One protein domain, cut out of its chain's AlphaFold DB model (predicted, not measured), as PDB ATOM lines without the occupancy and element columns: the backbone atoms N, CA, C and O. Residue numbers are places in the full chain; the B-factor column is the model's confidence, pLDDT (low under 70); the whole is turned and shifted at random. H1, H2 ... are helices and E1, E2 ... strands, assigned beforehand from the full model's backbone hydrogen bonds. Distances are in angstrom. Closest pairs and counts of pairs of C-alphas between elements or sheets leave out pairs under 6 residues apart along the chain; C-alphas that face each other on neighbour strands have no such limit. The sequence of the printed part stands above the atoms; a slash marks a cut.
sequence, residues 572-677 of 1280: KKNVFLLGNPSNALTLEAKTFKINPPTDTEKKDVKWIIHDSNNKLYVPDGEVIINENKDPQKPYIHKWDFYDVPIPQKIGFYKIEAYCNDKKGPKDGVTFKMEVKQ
ATOM      1  N   LYS A 572      65.144  -4.233  41.425       46.81
ATOM      2  CA  LYS A 572      64.362  -4.512  42.656       46.81
ATOM      3  C   LYS A 572      63.249  -3.494  43.017       46.81
ATOM      4  O   LYS A 572      62.946  -3.325  44.199       46.81
ATOM      5  N   LYS A 573      62.696  -2.739  42.066       59.31
ATOM      6  CA  LYS A 573      61.636  -1.742  42.303       59.31
ATOM      7  C   LYS A 573      60.669  -1.714  41.123       59.31
ATOM      8  O   LYS A 573      61.035  -1.241  40.053       59.31
ATOM      9  N   ASN A 574      59.413  -2.076  41.362       76.50
ATOM     10  CA  ASN A 574      58.325  -2.034  40.375       76.50
ATOM     11  C   ASN A 574      57.807  -0.594  40.122       76.50
ATOM     12  O   ASN A 574      56.619  -0.391  39.869       76.50
ATOM     13  N   VAL A 575      58.681   0.408  40.263       78.81
ATOM     14  CA  VAL A 575      58.357   1.838  40.220       78.81
ATOM     15  C   VAL A 575      59.077   2.463  39.034       78.81
ATOM     16  O   VAL A 575      60.305   2.554  39.026       78.81
ATOM     17  N   PHE A 576      58.302   2.910  38.054       82.19
ATOM     18  CA  PHE A 576      58.773   3.429  36.776       82.19
ATOM     19  C   PHE A 576      58.509   4.931  36.679       82.19
ATOM     20  O   PHE A 576      57.647   5.479  37.371       82.19
ATOM     21  N   LEU A 577      59.284   5.615  35.839       82.31
ATOM     22  CA  LEU A 577      59.203   7.065  35.690       82.31
ATOM     23  C   LEU A 577      58.362   7.431  34.465       82.31
ATOM     24  O   LEU A 577      58.609   6.932  33.368       82.31
ATOM     25  N   LEU A 578      57.386   8.317  34.665       82.88
ATOM     26  CA  LEU A 578      56.566   8.893  33.600       82.88
ATOM     27  C   LEU A 578      57.455   9.602  32.568       82.88
ATOM     28  O   LEU A 578      58.271  10.433  32.971       82.88
ATOM     29  N   GLY A 579      57.238   9.355  31.270       67.94
ATOM     30  CA  GLY A 579      57.840  10.131  30.178       67.94
ATOM     31  C   GLY A 579      58.894   9.413  29.328       67.94
ATOM     32  O   GLY A 579      59.437  10.037  28.418       67.94
ATOM     33  N   ASN A 580      59.179   8.129  29.575       64.94
ATOM     34  CA  ASN A 580      59.997   7.311  28.673       64.94
ATOM     35  C   ASN A 580      59.169   6.159  28.062       64.94
ATOM     36  O   ASN A 580      59.091   5.091  28.672       64.94
ATOM     37  N   PRO A 581      58.545   6.354  26.882       57.22
ATOM     38  CA  PRO A 581      57.738   5.326  26.217       57.22
ATOM     39  C   PRO A 581      58.574   4.204  25.585       57.22
ATOM     40  O   PRO A 581      58.030   3.160  25.257       57.22
ATOM     41  N   SER A 582      59.891   4.386  25.433       56.09
ATOM     42  CA  SER A 582      60.795   3.372  24.867       56.09
ATOM     43  C   SER A 582      61.234   2.300  25.873       56.09
ATOM     44  O   SER A 582      62.004   1.413  25.515       56.09
ATOM     45  N   ASN A 583      60.778   2.376  27.128       68.38
ATOM     46  CA  ASN A 583      61.004   1.332  28.122       68.38
ATOM     47  C   ASN A 583      59.825   0.348  28.147       68.38
ATOM     48  O   ASN A 583      58.667   0.763  28.208       68.38
ATOM     49  N   ALA A 584      60.148  -0.942  28.223       77.88
ATOM     50  CA  ALA A 584      59.216  -2.026  28.512       77.88
ATOM     51  C   ALA A 584      59.655  -2.810  29.765       77.88
ATOM     52  O   ALA A 584      60.756  -2.620  30.291       77.88
ATOM     53  N   LEU A 585      58.770  -3.674  30.254       86.06
ATOM     54  CA  LEU A 585      58.943  -4.549  31.407       86.06
ATOM     55  C   LEU A 585      58.649  -5.996  30.985       86.06
ATOM     56  O   LEU A 585      57.491  -6.396  30.898       86.06
ATOM     57  N   THR A 586      59.694  -6.794  30.768       88.88
ATOM     58  CA  THR A 586      59.551  -8.217  30.435       88.88
ATOM     59  C   THR A 586      59.149  -9.033  31.667       88.88
ATOM     60  O   THR A 586      59.905  -9.136  32.641       88.88
ATOM     61  N   LEU A 587      57.964  -9.642  31.625       90.31
ATOM     62  CA  LEU A 587      57.474 -10.607  32.615       90.31
ATOM     63  C   LEU A 587      57.377 -11.999  31.983       90.31
ATOM     64  O   LEU A 587      57.017 -12.106  30.821       90.31
ATOM     65  N   GLU A 588      57.643 -13.060  32.747       91.62
ATOM     66  CA  GLU A 588      57.481 -14.463  32.336       91.62
ATOM     67  C   GLU A 588      56.640 -15.272  33.340       91.62
ATOM     68  O   GLU A 588      56.572 -14.947  34.534       91.62
ATOM     69  N   ALA A 589      56.007 -16.346  32.859       90.12
ATOM     70  CA  ALA A 589      55.291 -17.326  33.674       90.12
ATOM     71  C   ALA A 589      56.277 -18.262  34.394       90.12
ATOM     72  O   ALA A 589      56.784 -19.233  33.834       90.12
ATOM     73  N   LYS A 590      56.553 -17.954  35.666       87.50
ATOM     74  CA  LYS A 590      57.618 -18.570  36.471       87.50
ATOM     75  C   LYS A 590      57.306 -19.990  36.926       87.50
ATOM     76  O   LYS A 590      58.185 -20.847  36.914       87.50
ATOM     77  N   THR A 591      56.080 -20.229  37.385       88.25
ATOM     78  CA  THR A 591      55.652 -21.533  37.908       88.25
ATOM     79  C   THR A 591      54.214 -21.833  37.523       88.25
ATOM     80  O   THR A 591      53.398 -20.926  37.364       88.25
ATOM     81  N   PHE A 592      53.898 -23.121  37.433       88.25
ATOM     82  CA  PHE A 592      52.564 -23.641  37.158       88.25
ATOM     83  C   PHE A 592      52.093 -24.548  38.313       88.25
ATOM     84  O   PHE A 592      52.850 -24.782  39.262       88.25
ATOM     85  N   LYS A 593      50.854 -25.061  38.288       86.12
ATOM     86  CA  LYS A 593      50.393 -26.087  39.252       86.12
ATOM     87  C   LYS A 593      51.082 -27.433  39.028       86.12
ATOM     88  O   LYS A 593      51.406 -28.127  39.987       86.12
ATOM     89  N   ILE A 594      51.348 -27.781  37.770       86.44
ATOM     90  CA  ILE A 594      52.075 -28.987  37.366       86.44
ATOM     91  C   ILE A 594      53.371 -28.548  36.681       86.44
ATOM     92  O   ILE A 594      53.339 -27.944  35.609       86.44
ATOM     93  N   ASN A 595      54.517 -28.849  37.299       82.38
ATOM     94  CA  ASN A 595      55.838 -28.454  36.805       82.38
ATOM     95  C   ASN A 595      56.666 -29.680  36.363       82.38
ATOM     96  O   ASN A 595      56.636 -30.703  37.051       82.38
ATOM     97  N   PRO A 596      57.440 -29.591  35.264       85.75
ATOM     98  CA  PRO A 596      57.468 -28.478  34.313       85.75
ATOM     99  C   PRO A 596      56.164 -28.383  33.488       85.75
ATOM    100  O   PRO A 596      55.486 -29.402  33.294       85.75
ATOM    101  N   PRO A 597      55.807 -27.182  32.994       86.62
ATOM    102  CA  PRO A 597      54.754 -27.015  31.995       86.62
ATOM    103  C   PRO A 597      55.165 -27.641  30.653       86.62
ATOM    104  O   PRO A 597      56.354 -27.751  30.347       86.62
ATOM    105  N   THR A 598      54.185 -28.027  29.837       87.56
ATOM    106  CA  THR A 598      54.421 -28.378  28.425       87.56
ATOM    107  C   THR A 598      54.526 -27.117  27.567       87.56
ATOM    108  O   THR A 598      54.027 -26.058  27.948       87.56
ATOM    109  N   ASP A 599      55.120 -27.208  26.376       86.06
ATOM    110  CA  ASP A 599      55.215 -26.042  25.485       86.06
ATOM    111  C   ASP A 599      53.842 -25.570  24.970       86.06
ATOM    112  O   ASP A 599      53.670 -24.392  24.672       86.06
ATOM    113  N   THR A 600      52.832 -26.444  24.944       86.00
ATOM    114  CA  THR A 600      51.436 -26.052  24.680       86.00
ATOM    115  C   THR A 600      50.845 -25.246  25.840       86.00
ATOM    116  O   THR A 600      50.145 -24.268  25.606       86.00
ATOM    117  N   GLU A 601      51.143 -25.615  27.091       87.50
ATOM    118  CA  GLU A 601      50.689 -24.880  28.283       87.50
ATOM    119  C   GLU A 601      51.368 -23.506  28.397       87.50
ATOM    120  O   GLU A 601      50.702 -22.529  28.726       87.50
ATOM    121  N   LYS A 602      52.660 -23.418  28.048       87.19
ATOM    122  CA  LYS A 602      53.406 -22.155  27.908       87.19
ATOM    123  C   LYS A 602      52.759 -21.219  26.880       87.19
ATOM    124  O   LYS A 602      52.441 -20.078  27.194       87.19
ATOM    125  N   LYS A 603      52.501 -21.719  25.666       87.75
ATOM    126  CA  LYS A 603      51.891 -20.941  24.570       87.75
ATOM    127  C   LYS A 603      50.428 -20.556  24.814       87.75
ATOM    128  O   LYS A 603      49.897 -19.726  24.084       87.75
ATOM    129  N   ASP A 604      49.763 -21.149  25.809       87.31
ATOM    130  CA  ASP A 604      48.405 -20.764  26.205       87.31
ATOM    131  C   ASP A 604      48.362 -19.711  27.328       87.31
ATOM    132  O   ASP A 604      47.271 -19.286  27.702       87.31
ATOM    133  N   VAL A 605      49.511 -19.258  27.847       89.81
ATOM    134  CA  VAL A 605      49.580 -18.137  28.800       89.81
ATOM    135  C   VAL A 605      49.111 -16.843  28.123       89.81
ATOM    136  O   VAL A 605      49.593 -16.465  27.059       89.81
ATOM    137  N   LYS A 606      48.153 -16.171  28.759       90.25
ATOM    138  CA  LYS A 606      47.446 -14.966  28.311       90.25
ATOM    139  C   LYS A 606      47.609 -13.875  29.360       90.25
ATOM    140  O   LYS A 606      47.402 -14.138  30.544       90.25
ATOM    141  N   TRP A 607      47.935 -12.665  28.923       91.19
ATOM    142  CA  TRP A 607      48.248 -11.521  29.782       91.19
ATOM    143  C   TRP A 607      47.195 -10.419  29.656       91.19
ATOM    144  O   TRP A 607      46.672 -10.159  28.570       91.19
ATOM    145  N   ILE A 608      46.908  -9.738  30.763       90.69
ATOM    146  CA  ILE A 608      45.978  -8.604  30.834       90.69
ATOM    147  C   ILE A 608      46.519  -7.542  31.799       90.69
ATOM    148  O   ILE A 608      47.169  -7.880  32.786       90.69
ATOM    149  N   ILE A 609      46.253  -6.258  31.537       90.75
ATOM    150  CA  ILE A 609      46.650  -5.144  32.413       90.75
ATOM    151  C   ILE A 609      45.401  -4.409  32.900       90.75
ATOM    152  O   ILE A 609      44.452  -4.194  32.149       90.75
ATOM    153  N   HIS A 610      45.407  -3.989  34.161       89.75
ATOM    154  CA  HIS A 610      44.391  -3.120  34.741       89.75
ATOM    155  C   HIS A 610      45.000  -1.824  35.288       89.75
ATOM    156  O   HIS A 610      46.143  -1.817  35.751       89.75
ATOM    157  N   ASP A 611      44.215  -0.747  35.273       89.56
ATOM    158  CA  ASP A 611      44.531   0.533  35.909       89.56
ATOM    159  C   ASP A 611      44.249   0.527  37.427       89.56
ATOM    160  O   ASP A 611      43.777  -0.458  38.005       89.56
ATOM    161  N   SER A 612      44.481   1.666  38.086       84.19
ATOM    162  CA  SER A 612      44.239   1.849  39.523       84.19
ATOM    163  C   SER A 612      42.765   1.756  39.940       84.19
ATOM    164  O   SER A 612      42.478   1.669  41.130       84.19
ATOM    165  N   ASN A 613      41.831   1.780  38.987       84.94
ATOM    166  CA  ASN A 613      40.393   1.589  39.190       84.94
ATOM    167  C   ASN A 613      39.964   0.141  38.875       84.94
ATOM    168  O   ASN A 613      38.769  -0.147  38.793       84.94
ATOM    169  N   ASN A 614      40.930  -0.762  38.659       81.25
ATOM    170  CA  ASN A 614      40.753  -2.135  38.187       81.25
ATOM    171  C   ASN A 614      40.047  -2.240  36.812       81.25
ATOM    172  O   ASN A 614      39.585  -3.320  36.435       81.25
ATOM    173  N   LYS A 615      39.987  -1.155  36.027       86.06
ATOM    174  CA  LYS A 615      39.517  -1.183  34.633       86.06
ATOM    175  C   LYS A 615      40.615  -1.735  33.731       86.06
ATOM    176  O   LYS A 615      41.790  -1.521  34.001       86.06
ATOM    177  N   LEU A 616      40.228  -2.417  32.656       86.50
ATOM    178  CA  LEU A 616      41.153  -2.909  31.634       86.50
ATOM    179  C   LEU A 616      41.936  -1.733  31.027       86.50
ATOM    180  O   LEU A 616      41.335  -0.791  30.511       86.50
ATOM    181  N   TYR A 617      43.263  -1.791  31.125       89.12
ATOM    182  CA  TYR A 617      44.184  -0.858  30.489       89.12
ATOM    183  C   TYR A 617      44.820  -1.533  29.276       89.12
ATOM    184  O   TYR A 617      45.327  -2.650  29.374       89.12
ATOM    185  N   VAL A 618      44.798  -0.837  28.145       88.81
ATOM    186  CA  VAL A 618      45.439  -1.258  26.900       88.81
ATOM    187  C   VAL A 618      46.581  -0.269  26.645       88.81
ATOM    188  O   VAL A 618      46.307   0.933  26.613       88.81
ATOM    189  N   PRO A 619      47.841  -0.724  26.542       85.19
ATOM    190  CA  PRO A 619      48.955   0.121  26.121       85.19
ATOM    191  C   PRO A 619      48.748   0.691  24.714       85.19
ATOM    192  O   PRO A 619      48.060   0.092  23.887       85.19
ATOM    193  N   ASP A 620      49.371   1.831  24.422       78.94
ATOM    194  CA  ASP A 620      49.284   2.451  23.098       78.94
ATOM    195  C   ASP A 620      49.905   1.521  22.035       78.94
ATOM    196  O   ASP A 620      51.100   1.228  22.080       78.94
ATOM    197  N   GLY A 621      49.084   1.043  21.093       76.50
ATOM    198  CA  GLY A 621      49.468   0.082  20.046       76.50
ATOM    199  C   GLY A 621      48.999  -1.364  20.270       76.50
ATOM    200  O   GLY A 621      49.028  -2.151  19.328       76.50
ATOM    201  N   GLU A 622      48.521  -1.711  21.468       84.50
ATOM    202  CA  GLU A 622      47.966  -3.038  21.782       84.50
ATOM    203  C   GLU A 622      46.457  -3.131  21.488       84.50
ATOM    204  O   GLU A 622      45.756  -2.120  21.382       84.50
ATOM    205  N   VAL A 623      45.922  -4.355  21.395       86.19
ATOM    206  CA  VAL A 623      44.484  -4.615  21.169       86.19
ATOM    207  C   VAL A 623      43.927  -5.689  22.105       86.19
ATOM    208  O   VAL A 623      44.642  -6.573  22.564       86.19
ATOM    209  N   ILE A 624      42.622  -5.628  22.392       85.94
ATOM    210  CA  ILE A 624      41.938  -6.622  23.235       85.94
ATOM    211  C   ILE A 624      41.473  -7.799  22.372       85.94
ATOM    212  O   ILE A 624      40.643  -7.635  21.478       85.94
ATOM    213  N   ILE A 625      41.945  -8.998  22.701       85.06
ATOM    214  CA  ILE A 625      41.635 -10.252  22.011       85.06
ATOM    215  C   ILE A 625      40.681 -11.082  22.883       85.06
ATOM    216  O   ILE A 625      40.948 -11.301  24.063       85.06
ATOM    217  N   ASN A 626      39.578 -11.569  22.302       79.94
ATOM    218  CA  ASN A 626      38.615 -12.461  22.967       79.94
ATOM    219  C   ASN A 626      38.562 -13.815  22.244       79.94
ATOM    220  O   ASN A 626      38.025 -13.925  21.139       79.94
ATOM    221  N   GLU A 627      39.108 -14.857  22.869       71.00
ATOM    222  CA  GLU A 627      39.116 -16.218  22.316       71.00
ATOM    223  C   GLU A 627      37.685 -16.787  22.251       71.00
ATOM    224  O   GLU A 627      36.887 -16.588  23.168       71.00
ATOM    225  N   ASN A 628      37.335 -17.480  21.162       64.50
ATOM    226  CA  ASN A 628      36.019 -18.112  20.949       64.50
ATOM    227  C   ASN A 628      34.787 -17.193  21.137       64.50
ATOM    228  O   ASN A 628      33.686 -17.687  21.375       64.50
ATOM    229  N   LYS A 629      34.954 -15.867  21.004       55.84
ATOM    230  CA  LYS A 629      33.926 -14.845  21.290       55.84
ATOM    231  C   LYS A 629      33.414 -14.843  22.745       55.84
ATOM    232  O   LYS A 629      32.323 -14.337  22.982       55.84
ATOM    233  N   ASP A 630      34.176 -15.355  23.717       59.72
ATOM    234  CA  ASP A 630      33.836 -15.250  25.147       59.72
ATOM    235  C   ASP A 630      34.252 -13.867  25.704       59.72
ATOM    236  O   ASP A 630      35.443 -13.650  25.961       59.72
ATOM    237  N   PRO A 631      33.317 -12.921  25.942       60.16
ATOM    238  CA  PRO A 631      33.651 -11.593  26.462       60.16
ATOM    239  C   PRO A 631      34.102 -11.626  27.930       60.16
ATOM    240  O   PRO A 631      34.555 -10.612  28.461       60.16
ATOM    241  N   GLN A 632      33.989 -12.769  28.619       62.50
ATOM    242  CA  GLN A 632      34.499 -12.926  29.977       62.50
ATOM    243  C   GLN A 632      36.007 -13.214  29.994       62.50
ATOM    244  O   GLN A 632      36.636 -13.021  31.041       62.50
ATOM    245  N   LYS A 633      36.629 -13.583  28.860       69.75
ATOM    246  CA  LYS A 633      38.057 -13.963  28.767       69.75
ATOM    247  C   LYS A 633      38.935 -13.095  27.824       69.75
ATOM    248  O   LYS A 633      39.761 -13.672  27.115       69.75
ATOM    249  N   PRO A 634      38.857 -11.743  27.854       83.00
ATOM    250  CA  PRO A 634      39.813 -10.886  27.154       83.00
ATOM    251  C   PRO A 634      41.244 -11.040  27.672       83.00
ATOM    252  O   PRO A 634      41.453 -11.149  28.882       83.00
ATOM    253  N   TYR A 635      42.199 -10.921  26.753       88.75
ATOM    254  CA  TYR A 635      43.628 -10.699  26.991       88.75
ATOM    255  C   TYR A 635      44.172  -9.671  25.983       88.75
ATOM    256  O   TYR A 635      43.446  -9.263  25.078       88.75
ATOM    257  N   ILE A 636      45.426  -9.239  26.143       90.25
ATOM    258  CA  ILE A 636      46.127  -8.390  25.159       90.25
ATOM    259  C   ILE A 636      47.327  -9.107  24.523       90.25
ATOM    260  O   ILE A 636      47.519  -9.023  23.319       90.25
ATOM    261  N   HIS A 637      48.054  -9.926  25.291       89.88
ATOM    262  CA  HIS A 637      49.193 -10.709  24.797       89.88
ATOM    263  C   HIS A 637      49.021 -12.204  25.099       89.88
ATOM    264  O   HIS A 637      48.426 -12.556  26.122       89.88
ATOM    265  N   LYS A 638      49.547 -13.092  24.241       90.19
ATOM    266  CA  LYS A 638      49.480 -14.557  24.413       90.19
ATOM    267  C   LYS A 638      50.813 -15.239  24.090       90.19
ATOM    268  O   LYS A 638      51.049 -15.648  22.954       90.19
ATOM    269  N   TRP A 639      51.662 -15.363  25.107       90.12
ATOM    270  CA  TRP A 639      52.919 -16.115  25.088       90.12
ATOM    271  C   TRP A 639      53.411 -16.366  26.529       90.12
ATOM    272  O   TRP A 639      52.828 -15.830  27.474       90.12
ATOM    273  N   ASP A 640      54.466 -17.161  26.739       85.88
ATOM    274  CA  ASP A 640      54.982 -17.461  28.091       85.88
ATOM    275  C   ASP A 640      55.766 -16.313  28.750       85.88
ATOM    276  O   ASP A 640      55.967 -16.325  29.969       85.88
ATOM    277  N   PHE A 641      56.103 -15.283  27.973       90.75
ATOM    278  CA  PHE A 641      56.539 -13.971  28.439       90.75
ATOM    279  C   PHE A 641      55.739 -12.840  27.771       90.75
ATOM    280  O   PHE A 641      54.987 -13.082  26.830       90.75
ATOM    281  N   TYR A 642      55.878 -11.614  28.278       91.56
ATOM    282  CA  TYR A 642      55.297 -10.400  27.702       91.56
ATOM    283  C   TYR A 642      56.143  -9.164  28.053       91.56
ATOM    284  O   TYR A 642      56.424  -8.913  29.228       91.56
ATOM    285  N   ASP A 643      56.527  -8.382  27.041       89.56
ATOM    286  CA  ASP A 643      57.211  -7.090  27.170       89.56
ATOM    287  C   ASP A 643      56.208  -5.949  27.400       89.56
ATOM    288  O   ASP A 643      55.833  -5.225  26.482       89.56
ATOM    289  N   VAL A 644      55.770  -5.781  28.649       89.06
ATOM    290  CA  VAL A 644      54.760  -4.789  29.057       89.06
ATOM    291  C   VAL A 644      55.260  -3.355  28.796       89.06
ATOM    292  O   VAL A 644      56.198  -2.924  29.474       89.06
ATOM    293  N   PRO A 645      54.638  -2.556  27.906       87.81
ATOM    294  CA  PRO A 645      55.021  -1.156  27.716       87.81
ATOM    295  C   PRO A 645      54.698  -0.319  28.962       87.81
ATOM    296  O   PRO A 645      53.649  -0.500  29.586       87.81
ATOM    297  N   ILE A 646      55.575   0.620  29.340       86.31
ATOM    298  CA  ILE A 646      55.338   1.462  30.524       86.31
ATOM    299  C   ILE A 646      54.216   2.487  30.246       86.31
ATOM    300  O   ILE A 646      54.357   3.302  29.328       86.31
ATOM    301  N   PRO A 647      53.124   2.520  31.041       87.31
ATOM    302  CA  PRO A 647      52.008   3.439  30.823       87.31
ATOM    303  C   PRO A 647      52.413   4.912  30.939       87.31
ATOM    304  O   PRO A 647      53.032   5.325  31.921       87.31
ATOM    305  N   GLN A 648      51.984   5.749  29.992       85.50
ATOM    306  CA  GLN A 648      52.288   7.189  29.989       85.50
ATOM    307  C   GLN A 648      51.326   8.018  30.866       85.50
ATOM    308  O   GLN A 648      50.932   9.132  30.523       85.50
ATOM    309  N   LYS A 649      50.947   7.482  32.034       87.00
ATOM    310  CA  LYS A 649      50.085   8.142  33.022       87.00
ATOM    311  C   LYS A 649      50.477   7.725  34.443       87.00
ATOM    312  O   LYS A 649      50.778   6.565  34.695       87.00
ATOM    313  N   ILE A 650      50.468   8.680  35.375       87.12
ATOM    314  CA  ILE A 650      50.767   8.436  36.796       87.12
ATOM    315  C   ILE A 650      49.662   7.565  37.406       87.12
ATOM    316  O   ILE A 650      48.481   7.896  37.283       87.12
ATOM    317  N   GLY A 651      50.040   6.486  38.093       88.12
ATOM    318  CA  GLY A 651      49.089   5.582  38.739       88.12
ATOM    319  C   GLY A 651      49.669   4.215  39.092       88.12
ATOM    320  O   GLY A 651      50.827   3.911  38.806       88.12
ATOM    321  N   PHE A 652      48.832   3.384  39.711       90.06
ATOM    322  CA  PHE A 652      49.100   1.964  39.923       90.06
ATOM    323  C   PHE A 652      48.516   1.138  38.778       90.06
ATOM    324  O   PHE A 652      47.428   1.437  38.288       90.06
ATOM    325  N   TYR A 653      49.227   0.082  38.404       90.81
ATOM    326  CA  TYR A 653      48.867  -0.846  37.342       90.81
ATOM    327  C   TYR A 653      49.039  -2.284  37.825       90.81
ATOM    328  O   TYR A 653      49.939  -2.593  38.611       90.81
ATOM    329  N   LYS A 654      48.163  -3.174  37.367       91.12
ATOM    330  CA  LYS A 654      48.101  -4.576  37.789       91.12
ATOM    331  C   LYS A 654      48.089  -5.464  36.547       91.12
ATOM    332  O   LYS A 654      47.082  -5.495  35.846       91.12
ATOM    333  N   ILE A 655      49.193  -6.157  36.284       91.31
ATOM    334  CA  ILE A 655      49.302  -7.155  35.217       91.31
ATOM    335  C   ILE A 655      48.939  -8.525  35.799       91.31
ATOM    336  O   ILE A 655      49.422  -8.872  36.874       91.31
ATOM    337  N   GLU A 656      48.108  -9.299  35.108       89.94
ATOM    338  CA  GLU A 656      47.721 -10.663  35.492       89.94
ATOM    339  C   GLU A 656      47.970 -11.631  34.327       89.94
ATOM    340  O   GLU A 656      47.834 -11.238  33.165       89.94
ATOM    341  N   ALA A 657      48.307 -12.890  34.630       89.31
ATOM    342  CA  ALA A 657      48.479 -13.945  33.625       89.31
ATOM    343  C   ALA A 657      47.684 -15.219  33.955       89.31
ATOM    344  O   ALA A 657      47.599 -15.635  35.110       89.31
ATOM    345  N   TYR A 658      47.113 -15.866  32.938       85.69
ATOM    346  CA  TYR A 658      46.307 -17.086  33.079       85.69
ATOM    347  C   TYR A 658      46.358 -17.949  31.808       85.69
ATOM    348  O   TYR A 658      46.764 -17.463  30.762       85.69
ATOM    349  N   CYS A 659      45.916 -19.212  31.864       78.19
ATOM    350  CA  CYS A 659      45.756 -20.047  30.657       78.19
ATOM    351  C   CYS A 659      44.274 -20.270  30.314       78.19
ATOM    352  O   CYS A 659      43.772 -19.829  29.280       78.19
ATOM    353  N   ASN A 660      43.545 -20.943  31.215       68.50
ATOM    354  CA  ASN A 660      42.172 -21.400  30.966       68.50
ATOM    355  C   ASN A 660      41.106 -20.639  31.772       68.50
ATOM    356  O   ASN A 660      40.078 -20.266  31.205       68.50
ATOM    357  N   ASP A 661      41.348 -20.370  33.059       60.44
ATOM    358  CA  ASP A 661      40.378 -19.731  33.953       60.44
ATOM    359  C   ASP A 661      40.925 -18.452  34.586       60.44
ATOM    360  O   ASP A 661      42.057 -18.406  35.056       60.44
ATOM    361  N   LYS A 662      40.076 -17.417  34.667       53.91
ATOM    362  CA  LYS A 662      40.393 -16.144  35.339       53.91
ATOM    363  C   LYS A 662      40.461 -16.236  36.869       53.91
ATOM    364  O   LYS A 662      40.827 -15.264  37.521       53.91
ATOM    365  N   LYS A 663      40.101 -17.376  37.468       50.69
ATOM    366  CA  LYS A 663      40.143 -17.596  38.924       50.69
ATOM    367  C   LYS A 663      41.518 -18.096  39.386       50.69
ATOM    368  O   LYS A 663      41.613 -19.115  40.063       50.69
ATOM    369  N   GLY A 664      42.574 -17.365  39.030       43.31
ATOM    370  CA  GLY A 664      43.903 -17.594  39.599       43.31
ATOM    371  C   GLY A 664      43.938 -17.304  41.112       43.31
ATOM    372  O   GLY A 664      43.116 -16.526  41.614       43.31
ATOM    373  N   PRO A 665      44.869 -17.912  41.871       44.62
ATOM    374  CA  PRO A 665      45.069 -17.586  43.282       44.62
ATOM    375  C   PRO A 665      45.538 -16.128  43.427       44.62
ATOM    376  O   PRO A 665      46.464 -15.699  42.741       44.62
ATOM    377  N   LYS A 666      44.888 -15.380  44.331       52.50
ATOM    378  CA  LYS A 666      44.799 -13.902  44.326       52.50
ATOM    379  C   LYS A 666      46.118 -13.117  44.250       52.50
ATOM    380  O   LYS A 666      46.096 -11.984  43.774       52.50
ATOM    381  N   ASP A 667      47.225 -13.689  44.717       53.38
ATOM    382  CA  ASP A 667      48.469 -12.952  44.970       53.38
ATOM    383  C   ASP A 667      49.681 -13.441  44.155       53.38
ATOM    384  O   ASP A 667      50.698 -12.754  44.118       53.38
ATOM    385  N   GLY A 668      49.597 -14.609  43.500       58.16
ATOM    386  CA  GLY A 668      50.732 -15.214  42.784       58.16
ATOM    387  C   GLY A 668      50.816 -14.834  41.304       58.16
ATOM    388  O   GLY A 668      51.884 -14.488  40.798       58.16
ATOM    389  N   VAL A 669      49.681 -14.853  40.603       78.19
ATOM    390  CA  VAL A 669      49.593 -14.631  39.143       78.19
ATOM    391  C   VAL A 669      49.572 -13.149  38.737       78.19
ATOM    392  O   VAL A 669      49.216 -12.822  37.606       78.19
ATOM    393  N   THR A 670      49.940 -12.257  39.661       84.81
ATOM    394  CA  THR A 670      49.626 -10.826  39.602       84.81
ATOM    395  C   THR A 670      50.855  -9.970  39.900       84.81
ATOM    396  O   THR A 670      51.347  -9.937  41.028       84.81
ATOM    397  N   PHE A 671      51.316  -9.199  38.916       87.31
ATOM    398  CA  PHE A 671      52.414  -8.249  39.059       87.31
ATOM    399  C   PHE A 671      51.863  -6.830  39.241       87.31
ATOM    400  O   PHE A 671      51.056  -6.350  38.446       87.31
ATOM    401  N   LYS A 672      52.313  -6.133  40.288       89.44
ATOM    402  CA  LYS A 672      51.916  -4.746  40.582       89.44
ATOM    403  C   LYS A 672      53.021  -3.788  40.146       89.44
ATOM    404  O   LYS A 672      54.174  -3.970  40.532       89.44
ATOM    405  N   MET A 673      52.656  -2.774  39.371       87.62
ATOM    406  CA  MET A 673      53.519  -1.725  38.828       87.62
ATOM    407  C   MET A 673      53.014  -0.348  39.280       87.62
ATOM    408  O   MET A 673      51.816  -0.146  39.464       87.62
ATOM    409  N   GLU A 674      53.914   0.615  39.452       90.00
ATOM    410  CA  GLU A 674      53.581   1.998  39.802       90.00
ATOM    411  C   GLU A 674      54.338   2.966  38.881       90.00
ATOM    412  O   GLU A 674      55.556   2.876  38.751       90.00
ATOM    413  N   VAL A 675      53.631   3.906  38.253       87.69
ATOM    414  CA  VAL A 675      54.221   4.964  37.420       87.69
ATOM    415  C   VAL A 675      54.187   6.283  38.187       87.69
ATOM    416  O   VAL A 675      53.121   6.719  38.628       87.69
ATOM    417  N   LYS A 676      55.345   6.935  38.335       86.25
ATOM    418  CA  LYS A 676      55.526   8.183  39.097       86.25
ATOM    419  C   LYS A 676      56.193   9.287  38.282       86.25
ATOM    420  O   LYS A 676      57.074   9.032  37.466       86.25
ATOM    421  N   GLN A 677      55.852  10.532  38.606       87.31
ATOM    422  CA  GLN A 677      56.735  11.677  38.382       87.31
ATOM    423  C   GLN A 677      57.558  11.910  39.667       87.31
ATOM    424  O   GLN A 677      56.961  12.003  40.742       87.31
TER     425      GLN A 677
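What this domain is: This is residues 572 to 677 of the 1280 residues of the protein "Peptidase M23" of Flavobacterium sp. F52 (UniProt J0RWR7). Little of the printed part is regular structure, yet it makes a small sandwich: the strongly twisted sheet E1, E6, E5, E3 faces the antiparallel pair E2 and E4. Residues 611 to 640 form a long loop, tied to E3 by short pairings. The printed part has 106 residues, in order E1, E2, H1, E3, E4, E5, E6, mostly strand with 42 in named elements; it is compact, radius of gyration of the C-alphas 13.9 A, spanning 40 by 33 by 25 A.

How they stand to each other: Start at E1, residues 575 to 577, parallel to E6, residues 670 to 676; N 576 and O 674 are 2.8 A apart. E2, residues 584 to 592, is antiparallel to E4, residues 641 to 645, at N 585 and O 644, 2.8 A. H1, residues 599 to 603, is not on the larger sheet; its O i to N i+4 pair is within hydrogen-bond range. E3, residues 606 to 610, is antiparallel to E5, residues 651 to 658, at N 608 and O 656, 3.0 A. E5 and E6 form a hairpin; see N 653 and O 673, 2.8 A.

Where its parts are: Find C-alpha 575 at (58.357, 1.838, 40.220), where E1 begins. E2 runs 24.2 A, E5 23.5 A, and E6 19.9 A to C-alpha 676 at (55.526, 8.183, 39.097).

The domain as a whole: The farthest C-alphas, Thr 598 and Gln 677, are 41.3 A apart. The printed part has no cut; links E3 to E4 and E5 to E6 are long. Find pLDDT under 70 at residues 572 to 573, 579 to 583, 628 to 633 and 660 to 668.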